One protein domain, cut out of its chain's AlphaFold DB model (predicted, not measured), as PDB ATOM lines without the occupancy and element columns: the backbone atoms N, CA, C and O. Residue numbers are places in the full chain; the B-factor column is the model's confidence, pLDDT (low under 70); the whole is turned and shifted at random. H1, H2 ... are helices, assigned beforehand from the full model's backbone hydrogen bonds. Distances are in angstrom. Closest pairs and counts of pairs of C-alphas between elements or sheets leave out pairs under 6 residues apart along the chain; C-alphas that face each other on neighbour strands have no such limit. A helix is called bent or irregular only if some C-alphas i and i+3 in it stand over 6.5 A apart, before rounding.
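This is residues 17 to 97 of the 308 residues of the protein "(rape) hypothetical protein" of Brassica napus (UniProt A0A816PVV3). Two long helices, H1 and H3, run side by side in opposite ways at a shallow tilt, and a shorter helix, H2, lies across the end where H1 finishes and H3 starts. The three together make a flat, loose frame, in which H1 and H3 make the length and H2 bridges them at one end. The printed part has 81 residues with three named helices, in the order H1, H2, H3, and no named strand; the class is all helix. The whole is loose, with a radius of gyration of the C-alphas of 16.1 A, and the C-alphas span 48 by 28 by 14 A.

H1 takes residues 17 to 44 and is the longest helix, 40.7 A from first to last C-alpha. It begins at C-alpha 17, at (49.143, -5.048, 25.982), and ends at C-alpha 44, at (45.628, 34.857, 32.984). H2 takes residues 48 to 62 and measures 20.2 A. It is only just irregular: C-alphas 52 and 55 are 6.6 A apart. H3 takes residues 69 to 94, measures 35.9 A and ends at C-alpha 94, at (37.950, 2.478, 24.769). H3 has a kink of 37 degrees near residue 78. It is neither bent nor irregular, but only just: C-alphas 78 and 81 are 6.3 A apart.

H1 and H3 touch, with 16 pairs of C-alphas within 8 A. Their closest C-alphas, those of Met 31 and Val 85, are 5.6 A apart. They run opposite ways at a shallow tilt of 28 degrees. H1 and H2 are close but not clearly touching, with closest C-alphas Met 44 and Tyr 50 at 6.0 A. They run opposite ways at a steep tilt of 58 degrees. H2 touches H3 with residues 58 to 62 alone, and H3 touches H2 with residues 69 to 73 alone. The closest C-alphas of H2 and H3, those of Phe 62 and Thr 73, are 6.2 A apart, and the lines of the two helices are about perpendicular at 84 degrees. In H1 every O i to N i+4 pair is within hydrogen-bond range; in H2 it is 9 of 11 pairs and in H3 19 of 22.

The two C-alphas farthest apart, those of Glu 17 and Asn 52, are 49.1 A apart. The first and last printed C-alphas, those of Glu 17 and Lys 97, are 10.2 A apart. The printed part has no cut. The link from H1 to H2 is tight, with 3 residues, and the link from H2 to H3 is short, with 6 residues. The mean pLDDT of the printed part is 77.2, and the model's confidence is under 70 at residues 62 to 72, residue 75 and residues 96 to 97.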
ATOM      1  N   GLU A  17      49.331  -5.597  24.632       73.25
ATOM      2  CA  GLU A  17      49.143  -5.048  25.982       73.25
ATOM      3  C   GLU A  17      50.066  -3.860  26.259       73.25
ATOM      4  O   GLU A  17      49.616  -2.874  26.849       73.25
ATOM      5  N   GLU A  18      51.309  -3.906  25.772       76.62
ATOM      6  CA  GLU A  18      52.237  -2.772  25.847       76.62
ATOM      7  C   GLU A  18      51.742  -1.581  25.020       76.62
ATOM      8  O   GLU A  18      51.692  -0.457  25.525       76.62
ATOM      9  N   PHE A  19      51.268  -1.824  23.793       77.62
ATOM     10  CA  PHE A  19      50.687  -0.791  22.931       77.62
ATOM     11  C   PHE A  19      49.458  -0.119  23.566       77.62
ATOM     12  O   PHE A  19      49.366   1.111  23.618       77.62
ATOM     13  N   ASN A  20      48.544  -0.907  24.140       78.56
ATOM     14  CA  ASN A  20      47.383  -0.384  24.865       78.56
ATOM     15  C   ASN A  20      47.792   0.417  26.115       78.56
ATOM     16  O   ASN A  20      47.188   1.448  26.426       78.56
ATOM     17  N   GLY A  21      48.825  -0.037  26.833       77.19
ATOM     18  CA  GLY A  21      49.407   0.673  27.972       77.19
ATOM     19  C   GLY A  21      50.012   2.022  27.577       77.19
ATOM     20  O   GLY A  21      49.744   3.031  28.236       77.19
ATOM     21  N   MET A  22      50.749   2.054  26.466       83.56
ATOM     22  CA  MET A  22      51.343   3.262  25.897       83.56
ATOM     23  C   MET A  22      50.267   4.272  25.482       83.56
ATOM     24  O   MET A  22      50.298   5.410  25.950       83.56
ATOM     25  N   ILE A  23      49.262   3.865  24.696       80.31
ATOM     26  CA  ILE A  23      48.157   4.749  24.270       80.31
ATOM     27  C   ILE A  23      47.423   5.331  25.477       80.31
ATOM     28  O   ILE A  23      47.109   6.525  25.509       80.31
ATOM     29  N   LYS A  24      47.168   4.510  26.498       78.00
ATOM     30  CA  LYS A  24      46.526   4.951  27.737       78.00
ATOM     31  C   LYS A  24      47.360   6.010  28.466       78.00
ATOM     32  O   LYS A  24      46.802   7.005  28.934       78.00
ATOM     33  N   GLY A  25      48.672   5.794  28.584       77.81
ATOM     34  CA  GLY A  25      49.603   6.732  29.214       77.81
ATOM     35  C   GLY A  25      49.677   8.059  28.463       77.81
ATOM     36  O   GLY A  25      49.484   9.116  29.064       77.81
ATOM     37  N   VAL A  26      49.853   7.989  27.142       84.19
ATOM     38  CA  VAL A  26      49.910   9.150  26.244       84.19
ATOM     39  C   VAL A  26      48.609   9.952  26.311       84.19
ATOM     40  O   VAL A  26      48.643  11.151  26.574       84.19
ATOM     41  N   SER A  27      47.452   9.294  26.190       77.69
ATOM     42  CA  SER A  27      46.141   9.957  26.270       77.69
ATOM     43  C   SER A  27      45.945  10.666  27.614       77.69
ATOM     44  O   SER A  27      45.485  11.806  27.656       77.69
ATOM     45  N   LYS A  28      46.331  10.023  28.727       76.12
ATOM     46  CA  LYS A  28      46.242  10.623  30.068       76.12
ATOM     47  C   LYS A  28      47.157  11.841  30.217       76.12
ATOM     48  O   LYS A  28      46.729  12.843  30.786       76.12
ATOM     49  N   PHE A  29      48.385  11.758  29.714       81.19
ATOM     50  CA  PHE A  29      49.328  12.872  29.732       81.19
ATOM     51  C   PHE A  29      48.797  14.065  28.926       81.19
ATOM     52  O   PHE A  29      48.730  15.171  29.456       81.19
ATOM     53  N   PHE A  30      48.316  13.836  27.701       83.75
ATOM     54  CA  PHE A  30      47.727  14.894  26.876       83.75
ATOM     55  C   PHE A  30      46.510  15.548  27.538       83.75
ATOM     56  O   PHE A  30      46.443  16.774  27.595       83.75
ATOM     57  N   MET A  31      45.583  14.765  28.104       78.00
ATOM     58  CA  MET A  31      44.440  15.322  28.844       78.00
ATOM     59  C   MET A  31      44.888  16.215  30.010       78.00
ATOM     60  O   MET A  31      44.311  17.280  30.220       78.00
ATOM     61  N   MET A  32      45.931  15.814  30.747       79.31
ATOM     62  CA  MET A  32      46.484  16.612  31.844       79.31
ATOM     63  C   MET A  32      47.098  17.924  31.340       79.31
ATOM     64  O   MET A  32      46.818  18.975  31.910       79.31
ATOM     65  N   VAL A  33      47.889  17.883  30.264       85.94
ATOM     66  CA  VAL A  33      48.499  19.081  29.664       85.94
ATOM     67  C   VAL A  33      47.429  20.064  29.190       85.94
ATOM     68  O   VAL A  33      47.504  21.248  29.516       85.94
ATOM     69  N   VAL A  34      46.402  19.582  28.482       84.06
ATOM     70  CA  VAL A  34      45.299  20.431  28.004       84.06
ATOM     71  C   VAL A  34      44.536  21.040  29.181       84.06
ATOM     72  O   VAL A  34      44.270  22.237  29.176       84.06
ATOM     73  N   PHE A  35      44.247  20.261  30.226       81.38
ATOM     74  CA  PHE A  35      43.565  20.760  31.421       81.38
ATOM     75  C   PHE A  35      44.370  21.848  32.152       81.38
ATOM     76  O   PHE A  35      43.813  22.889  32.505       81.38
ATOM     77  N   LEU A  36      45.682  21.651  32.333       84.62
ATOM     78  CA  LEU A  36      46.565  22.667  32.918       84.62
ATOM     79  C   LEU A  36      46.617  23.934  32.053       84.62
ATOM     80  O   LEU A  36      46.555  25.039  32.591       84.62
ATOM     81  N   GLY A  37      46.680  23.784  30.728       86.44
ATOM     82  CA  GLY A  37      46.620  24.903  29.786       86.44
ATOM     83  C   GLY A  37      45.318  25.697  29.906       86.44
ATOM     84  O   GLY A  37      45.351  26.925  29.984       86.44
ATOM     85  N   THR A  38      44.178  25.012  30.020       83.69
ATOM     86  CA  THR A  38      42.873  25.647  30.245       83.69
ATOM     87  C   THR A  38      42.842  26.416  31.566       83.69
ATOM     88  O   THR A  38      42.403  27.563  31.591       83.69
ATOM     89  N   ILE A  39      43.354  25.842  32.663       83.75
ATOM     90  CA  ILE A  39      43.447  26.548  33.954       83.75
ATOM     91  C   ILE A  39      44.328  27.798  33.835       83.75
ATOM     92  O   ILE A  39      43.945  28.865  34.315       83.75
ATOM     93  N   MET A  40      45.481  27.692  33.169       89.38
ATOM     94  CA  MET A  40      46.376  28.828  32.946       89.38
ATOM     95  C   MET A  40      45.666  29.956  32.182       89.38
ATOM     96  O   MET A  40      45.797  31.121  32.558       89.38
ATOM     97  N   LEU A  41      44.881  29.623  31.152       86.56
ATOM     98  CA  LEU A  41      44.083  30.604  30.412       86.56
ATOM     99  C   LEU A  41      43.089  31.332  31.325       86.56
ATOM    100  O   LEU A  41      43.041  32.560  31.291       86.56
ATOM    101  N   TRP A  42      42.363  30.615  32.189       86.56
ATOM    102  CA  TRP A  42      41.430  31.237  33.137       86.56
ATOM    103  C   TRP A  42      42.131  32.152  34.154       86.56
ATOM    104  O   TRP A  42      41.640  33.250  34.415       86.56
ATOM    105  N   ILE A  43      43.291  31.752  34.689       87.88
ATOM    106  CA  ILE A  43      44.073  32.563  35.644       87.88
ATOM    107  C   ILE A  43      44.613  33.840  34.989       87.88
ATOM    108  O   ILE A  43      44.640  34.901  35.620       87.88
ATOM    109  N   MET A  44      45.051  33.740  33.731       88.38
ATOM    110  CA  MET A  44      45.628  34.857  32.984       88.38
ATOM    111  C   MET A  44      44.569  35.804  32.423       88.38
ATOM    112  O   MET A  44      44.856  36.992  32.284       88.38
ATOM    113  N   MET A  45      43.353  35.326  32.142       85.25
ATOM    114  CA  MET A  45      42.260  36.111  31.559       85.25
ATOM    115  C   MET A  45      42.033  37.503  32.197       85.25
ATOM    116  O   MET A  45      41.938  38.478  31.445       85.25
ATOM    117  N   PRO A  46      41.985  37.659  33.539       85.94
ATOM    118  CA  PRO A  46      41.761  38.962  34.168       85.94
ATOM    119  C   PRO A  46      42.948  39.932  34.098       85.94
ATOM    120  O   PRO A  46      42.809  41.114  34.428       85.94
ATOM    121  N   THR A  47      44.123  39.463  33.680       87.94
ATOM    122  CA  THR A  47      45.352  40.262  33.675       87.94
ATOM    123  C   THR A  47      45.431  41.208  32.473       87.94
ATOM    124  O   THR A  47      44.919  40.934  31.384       87.94
ATOM    125  N   LEU A  48      46.152  42.320  32.646       85.88
ATOM    126  CA  LEU A  48      46.445  43.258  31.558       85.88
ATOM    127  C   LEU A  48      47.251  42.599  30.430       85.88
ATOM    128  O   LEU A  48      47.067  42.937  29.265       85.88
ATOM    129  N   THR A  49      48.104  41.623  30.756       86.81
ATOM    130  CA  THR A  49      48.868  40.848  29.770       86.81
ATOM    131  C   THR A  49      47.943  40.128  28.800       86.81
ATOM    132  O   THR A  49      48.130  40.222  27.585       86.81
ATOM    133  N   TYR A  50      46.913  39.456  29.320       85.44
ATOM    134  CA  TYR A  50      45.944  38.778  28.473       85.44
ATOM    135  C   TYR A  50      45.180  39.775  27.599       85.44
ATOM    136  O   TYR A  50      45.099  39.591  26.389       85.44
ATOM    137  N   ARG A  51      44.684  40.873  28.180       82.25
ATOM    138  CA  ARG A  51      43.895  41.875  27.444       82.25
ATOM    139  C   ARG A  51      44.663  42.633  26.373       82.25
ATOM    140  O   ARG A  51      44.119  42.846  25.299       82.25
ATOM    141  N   ASN A  52      45.891  43.044  26.667       86.25
ATOM    142  CA  ASN A  52      46.621  43.978  25.811       86.25
ATOM    143  C   ASN A  52      47.568  43.267  24.844       86.25
ATOM    144  O   ASN A  52      47.898  43.824  23.804       86.25
ATOM    145  N   LYS A  53      48.020  42.049  25.173       86.81
ATOM    146  CA  LYS A  53      48.955  41.297  24.326       86.81
ATOM    147  C   LYS A  53      48.315  40.052  23.733       86.81
ATOM    148  O   LYS A  53      48.343  39.881  22.520       86.81
ATOM    149  N   TRP A  54      47.740  39.183  24.563       86.75
ATOM    150  CA  TRP A  54      47.311  37.864  24.089       86.75
ATOM    151  C   TRP A  54      46.027  37.942  23.269       86.75
ATOM    152  O   TRP A  54      45.985  37.430  22.157       86.75
ATOM    153  N   LEU A  55      44.989  38.604  23.780       82.38
ATOM    154  CA  LEU A  55      43.691  38.692  23.118       82.38
ATOM    155  C   LEU A  55      43.776  39.376  21.741       82.38
ATOM    156  O   LEU A  55      43.227  38.809  20.795       82.38
ATOM    157  N   PRO A  56      44.477  40.518  21.565       85.00
ATOM    158  CA  PRO A  56      44.631  41.136  20.252       85.00
ATOM    159  C   PRO A  56      45.442  40.253  19.305       85.00
ATOM    160  O   PRO A  56      45.021  40.045  18.173       85.00
ATOM    161  N   TYR A  57      46.543  39.653  19.774       83.88
ATOM    162  CA  TYR A  57      47.342  38.728  18.966       83.88
ATOM    163  C   TYR A  57      46.519  37.525  18.480       83.88
ATOM    164  O   TYR A  57      46.549  37.178  17.301       83.88
ATOM    165  N   MET A  58      45.734  36.913  19.370       79.12
ATOM    166  CA  MET A  58      44.867  35.786  19.029       79.12
ATOM    167  C   MET A  58      43.745  36.208  18.076       79.12
ATOM    168  O   MET A  58      43.481  35.504  17.107       79.12
ATOM    169  N   ARG A  59      43.119  37.372  18.277       77.31
ATOM    170  CA  ARG A  59      42.095  37.892  17.355       77.31
ATOM    171  C   ARG A  59      42.658  38.235  15.980       77.31
ATOM    172  O   ARG A  59      41.991  37.963  14.995       77.31
ATOM    173  N   LEU A  60      43.873  38.764  15.890       80.12
ATOM    174  CA  LEU A  60      44.523  39.009  14.600       80.12
ATOM    175  C   LEU A  60      44.821  37.697  13.868       80.12
ATOM    176  O   LEU A  60      44.594  37.592  12.668       80.12
ATOM    177  N   LYS A  61      45.290  36.679  14.593       77.94
ATOM    178  CA  LYS A  61      45.695  35.399  14.002       77.94
ATOM    179  C   LYS A  61      44.518  34.488  13.641       77.94
ATOM    180  O   LYS A  61      44.574  33.808  12.624       77.94
ATOM    181  N   PHE A  62      43.476  34.458  14.470       68.88
ATOM    182  CA  PHE A  62      42.328  33.552  14.322       68.88
ATOM    183  C   PHE A  62      41.049  34.263  13.854       68.88
ATOM    184  O   PHE A  62      40.247  33.673  13.132       68.88
ATOM    185  N   GLY A  63      40.872  35.538  14.205       60.09
ATOM    186  CA  GLY A  63      39.695  36.340  13.848       60.09
ATOM    187  C   GLY A  63      39.727  36.924  12.434       60.09
ATOM    188  O   GLY A  63      38.690  37.366  11.956       60.09
ATOM    189  N   ALA A  64      40.875  36.878  11.748       59.75
ATOM    190  CA  ALA A  64      40.971  37.149  10.310       59.75
ATOM    191  C   ALA A  64      40.425  35.997   9.446       59.75
ATOM    192  O   ALA A  64      40.280  36.149   8.235       59.75
ATOM    193  N   SER A  65      40.127  34.837  10.046       59.62
ATOM    194  CA  SER A  65      39.444  33.764   9.330       59.62
ATOM    195  C   SER A  65      37.976  34.136   9.113       59.62
ATOM    196  O   SER A  65      37.276  34.550  10.039       59.62
ATOM    197  N   THR A  66      37.497  33.940   7.888       57.84
ATOM    198  CA  THR A  66      36.106  34.168   7.459       57.84
ATOM    199  C   THR A  66      35.067  33.391   8.274       57.84
ATOM    200  O   THR A  66      33.887  33.713   8.213       57.84
ATOM    201  N   TYR A  67      35.493  32.385   9.044       58.91
ATOM    202  CA  TYR A  67      34.613  31.433   9.718       58.91
ATOM    203  C   TYR A  67      34.311  31.762  11.184       58.91
ATOM    204  O   TYR A  67      33.257  31.371  11.674       58.91
ATOM    205  N   PHE A  68      35.206  32.447  11.907       60.81
ATOM    206  CA  PHE A  68      35.072  32.579  13.367       60.81
ATOM    207  C   PHE A  68      34.788  34.003  13.857       60.81
ATOM    208  O   PHE A  68      34.238  34.161  14.945       60.81
ATOM    209  N   GLY A  69      35.126  35.052  13.101       66.00
ATOM    210  CA  GLY A  69      34.957  36.437  13.562       66.00
ATOM    211  C   GLY A  69      35.600  36.716  14.936       66.00
ATOM    212  O   GLY A  69      36.392  35.930  15.471       66.00
ATOM    213  N   SER A  70      35.267  37.852  15.552       63.97
ATOM    214  CA  SER A  70      35.810  38.242  16.865       63.97
ATOM    215  C   SER A  70      35.222  37.422  18.023       63.97
ATOM    216  O   SER A  70      35.967  37.006  18.916       63.97
ATOM    217  N   SER A  71      33.912  37.158  17.991       63.16
ATOM    218  CA  SER A  71      33.177  36.410  19.021       63.16
ATOM    219  C   SER A  71      33.417  34.901  18.942       63.16
ATOM    220  O   SER A  71      33.671  34.261  19.965       63.16
ATOM    221  N   GLY A  72      33.436  34.319  17.738       65.12
ATOM    222  CA  GLY A  72      33.695  32.887  17.557       65.12
ATOM    223  C   GLY A  72      35.143  32.502  17.855       65.12
ATOM    224  O   GLY A  72      35.380  31.401  18.335       65.12
ATOM    225  N   THR A  73      36.107  33.420  17.714       70.31
ATOM    226  CA  THR A  73      37.489  33.200  18.186       70.31
ATOM    227  C   THR A  73      37.537  32.982  19.705       70.31
ATOM    228  O   THR A  73      38.255  32.110  20.196       70.31
ATOM    229  N   THR A  74      36.754  33.750  20.471       70.81
ATOM    230  CA  THR A  74      36.641  33.575  21.926       70.81
ATOM    231  C   THR A  74      35.934  32.267  22.276       70.81
ATOM    232  O   THR A  74      36.426  31.535  23.132       70.81
ATOM    233  N   LEU A  75      34.841  31.930  21.585       69.50
ATOM    234  CA  LEU A  75      34.147  30.653  21.771       69.50
ATOM    235  C   LEU A  75      35.079  29.466  21.485       69.50
ATOM    236  O   LEU A  75      35.174  28.548  22.298       69.50
ATOM    237  N   PHE A  76      35.813  29.512  20.371       74.75
ATOM    238  CA  PHE A  76      36.761  28.480  19.965       74.75
ATOM    239  C   PHE A  76      37.832  28.254  21.032       74.75
ATOM    240  O   PHE A  76      38.041  27.118  21.443       74.75
ATOM    241  N   MET A  77      38.451  29.317  21.556       75.19
ATOM    242  CA  MET A  77      39.484  29.196  22.592       75.19
ATOM    243  C   MET A  77      39.017  28.463  23.854       75.19
ATOM    244  O   MET A  77      39.816  27.758  24.466       75.19
ATOM    245  N   TYR A  78      37.752  28.622  24.248       72.75
ATOM    246  CA  TYR A  78      37.224  27.991  25.460       72.75
ATOM    247  C   TYR A  78      36.576  26.627  25.199       72.75
ATOM    248  O   TYR A  78      36.720  25.718  26.014       72.75
ATOM    249  N   MET A  79      35.903  26.451  24.060       75.12
ATOM    250  CA  MET A  79      35.207  25.207  23.719       75.12
ATOM    251  C   MET A  79      36.150  24.148  23.153       75.12
ATOM    252  O   MET A  79      36.028  22.973  23.499       75.12
ATOM    253  N   PHE A  80      37.114  24.540  22.315       78.44
ATOM    254  CA  PHE A  80      38.015  23.602  21.645       78.44
ATOM    255  C   PHE A  80      38.808  22.725  22.630       78.44
ATOM    256  O   PHE A  80      38.765  21.502  22.474       78.44
ATOM    257  N   PRO A  81      39.449  23.264  23.693       78.56
ATOM    258  CA  PRO A  81      40.139  22.431  24.679       78.56
ATOM    259  C   PRO A  81      39.207  21.415  25.343       78.56
ATOM    260  O   PRO A  81      39.596  20.269  25.561       78.56
ATOM    261  N   MET A  82      37.962  21.803  25.625       76.94
ATOM    262  CA  MET A  82      36.990  20.919  26.266       76.94
ATOM    263  C   MET A  82      36.550  19.776  25.349       76.94
ATOM    264  O   MET A  82      36.486  18.630  25.794       76.94
ATOM    265  N   VAL A  83      36.315  20.063  24.066       78.31
ATOM    266  CA  VAL A  83      35.987  19.042  23.060       78.31
ATOM    267  C   VAL A  83      37.157  18.075  22.875       78.31
ATOM    268  O   VAL A  83      36.953  16.863  22.885       78.31
ATOM    269  N   VAL A  84      38.392  18.582  22.800       78.81
ATOM    270  CA  VAL A  84      39.597  17.743  22.696       78.81
ATOM    271  C   VAL A  84      39.722  16.803  23.895       78.81
ATOM    272  O   VAL A  84      39.946  15.607  23.710       78.81
ATOM    273  N   VAL A  85      39.524  17.298  25.124       76.94
ATOM    274  CA  VAL A  85      39.549  16.448  26.327       76.94
ATOM    275  C   VAL A  85      38.429  15.402  26.289       76.94
ATOM    276  O   VAL A  85      38.666  14.257  26.668       76.94
ATOM    277  N   ALA A  86      37.239  15.742  25.786       73.62
ATOM    278  CA  ALA A  86      36.141  14.786  25.629       73.62
ATOM    279  C   ALA A  86      36.465  13.672  24.621       73.62
ATOM    280  O   ALA A  86      36.289  12.490  24.929       73.62
ATOM    281  N   CYS A  87      37.009  14.021  23.454       79.06
ATOM    282  CA  CYS A  87      37.447  13.052  22.451       79.06
ATOM    283  C   CYS A  87      38.563  12.141  22.990       79.06
ATOM    284  O   CYS A  87      38.458  10.917  22.899       79.06
ATOM    285  N   LEU A  88      39.596  12.718  23.617       75.12
ATOM    286  CA  LEU A  88      40.693  11.960  24.235       75.12
ATOM    287  C   LEU A  88      40.204  11.066  25.375       75.12
ATOM    288  O   LEU A  88      40.684   9.941  25.526       75.12
ATOM    289  N   GLY A  89      39.221  11.524  26.149       72.88
ATOM    290  CA  GLY A  89      38.571  10.708  27.160       72.88
ATOM    291  C   GLY A  89      37.921   9.470  26.542       72.88
ATOM    292  O   GLY A  89      38.051   8.373  27.087       72.88
ATOM    293  N   CYS A  90      37.244   9.610  25.394       74.25
ATOM    294  CA  CYS A  90      36.577   8.488  24.727       74.25
ATOM    295  C   CYS A  90      37.603   7.445  24.277       74.25
ATOM    296  O   CYS A  90      37.425   6.256  24.545       74.25
ATOM    297  N   VAL A  91      38.718   7.900  23.697       75.75
ATOM    298  CA  VAL A  91      39.861   7.045  23.340       75.75
ATOM    299  C   VAL A  91      40.415   6.345  24.585       75.75
ATOM    300  O   VAL A  91      40.532   5.122  24.610       75.75
ATOM    301  N   TYR A  92      40.677   7.087  25.665       75.31
ATOM    302  CA  TYR A  92      41.189   6.526  26.918       75.31
ATOM    303  C   TYR A  92      40.277   5.436  27.501       75.31
ATOM    304  O   TYR A  92      40.768   4.417  27.991       75.31
ATOM    305  N   LEU A  93      38.955   5.626  27.454       72.62
ATOM    306  CA  LEU A  93      38.000   4.635  27.948       72.62
ATOM    307  C   LEU A  93      37.866   3.421  27.035       72.62
ATOM    308  O   LEU A  93      37.733   2.320  27.561       72.62
ATOM    309  N   HIS A  94      37.960   3.593  25.716       78.62
ATOM    310  CA  HIS A  94      37.950   2.478  24.769       78.62
ATOM    311  C   HIS A  94      39.081   1.478  25.061       78.62
ATOM    312  O   HIS A  94      38.867   0.268  25.078       78.62
ATOM    313  N   PHE A  95      40.275   1.979  25.389       71.31
ATOM    314  CA  PHE A  95      41.434   1.138  25.718       71.31
ATOM    315  C   PHE A  95      41.506   0.715  27.193       71.31
ATOM    316  O   PHE A  95      42.341  -0.109  27.581       71.31
ATOM    317  N   LYS A  96      40.622   1.233  28.054       69.50
ATOM    318  CA  LYS A  96      40.531   0.802  29.448       69.50
ATOM    319  C   LYS A  96      39.788  -0.536  29.506       69.50
ATOM    320  O   LYS A  96      38.566  -0.565  29.616       69.50
ATOM    321  N   LYS A  97      40.528  -1.656  29.515       57.12
ATOM    322  CA  LYS A  97      39.979  -2.981  29.879       57.12
ATOM    323  C   LYS A  97      39.120  -2.841  31.150       57.12
ATOM    324  O   LYS A  97      39.575  -2.235  32.129       57.12
TER     325      LYS A  97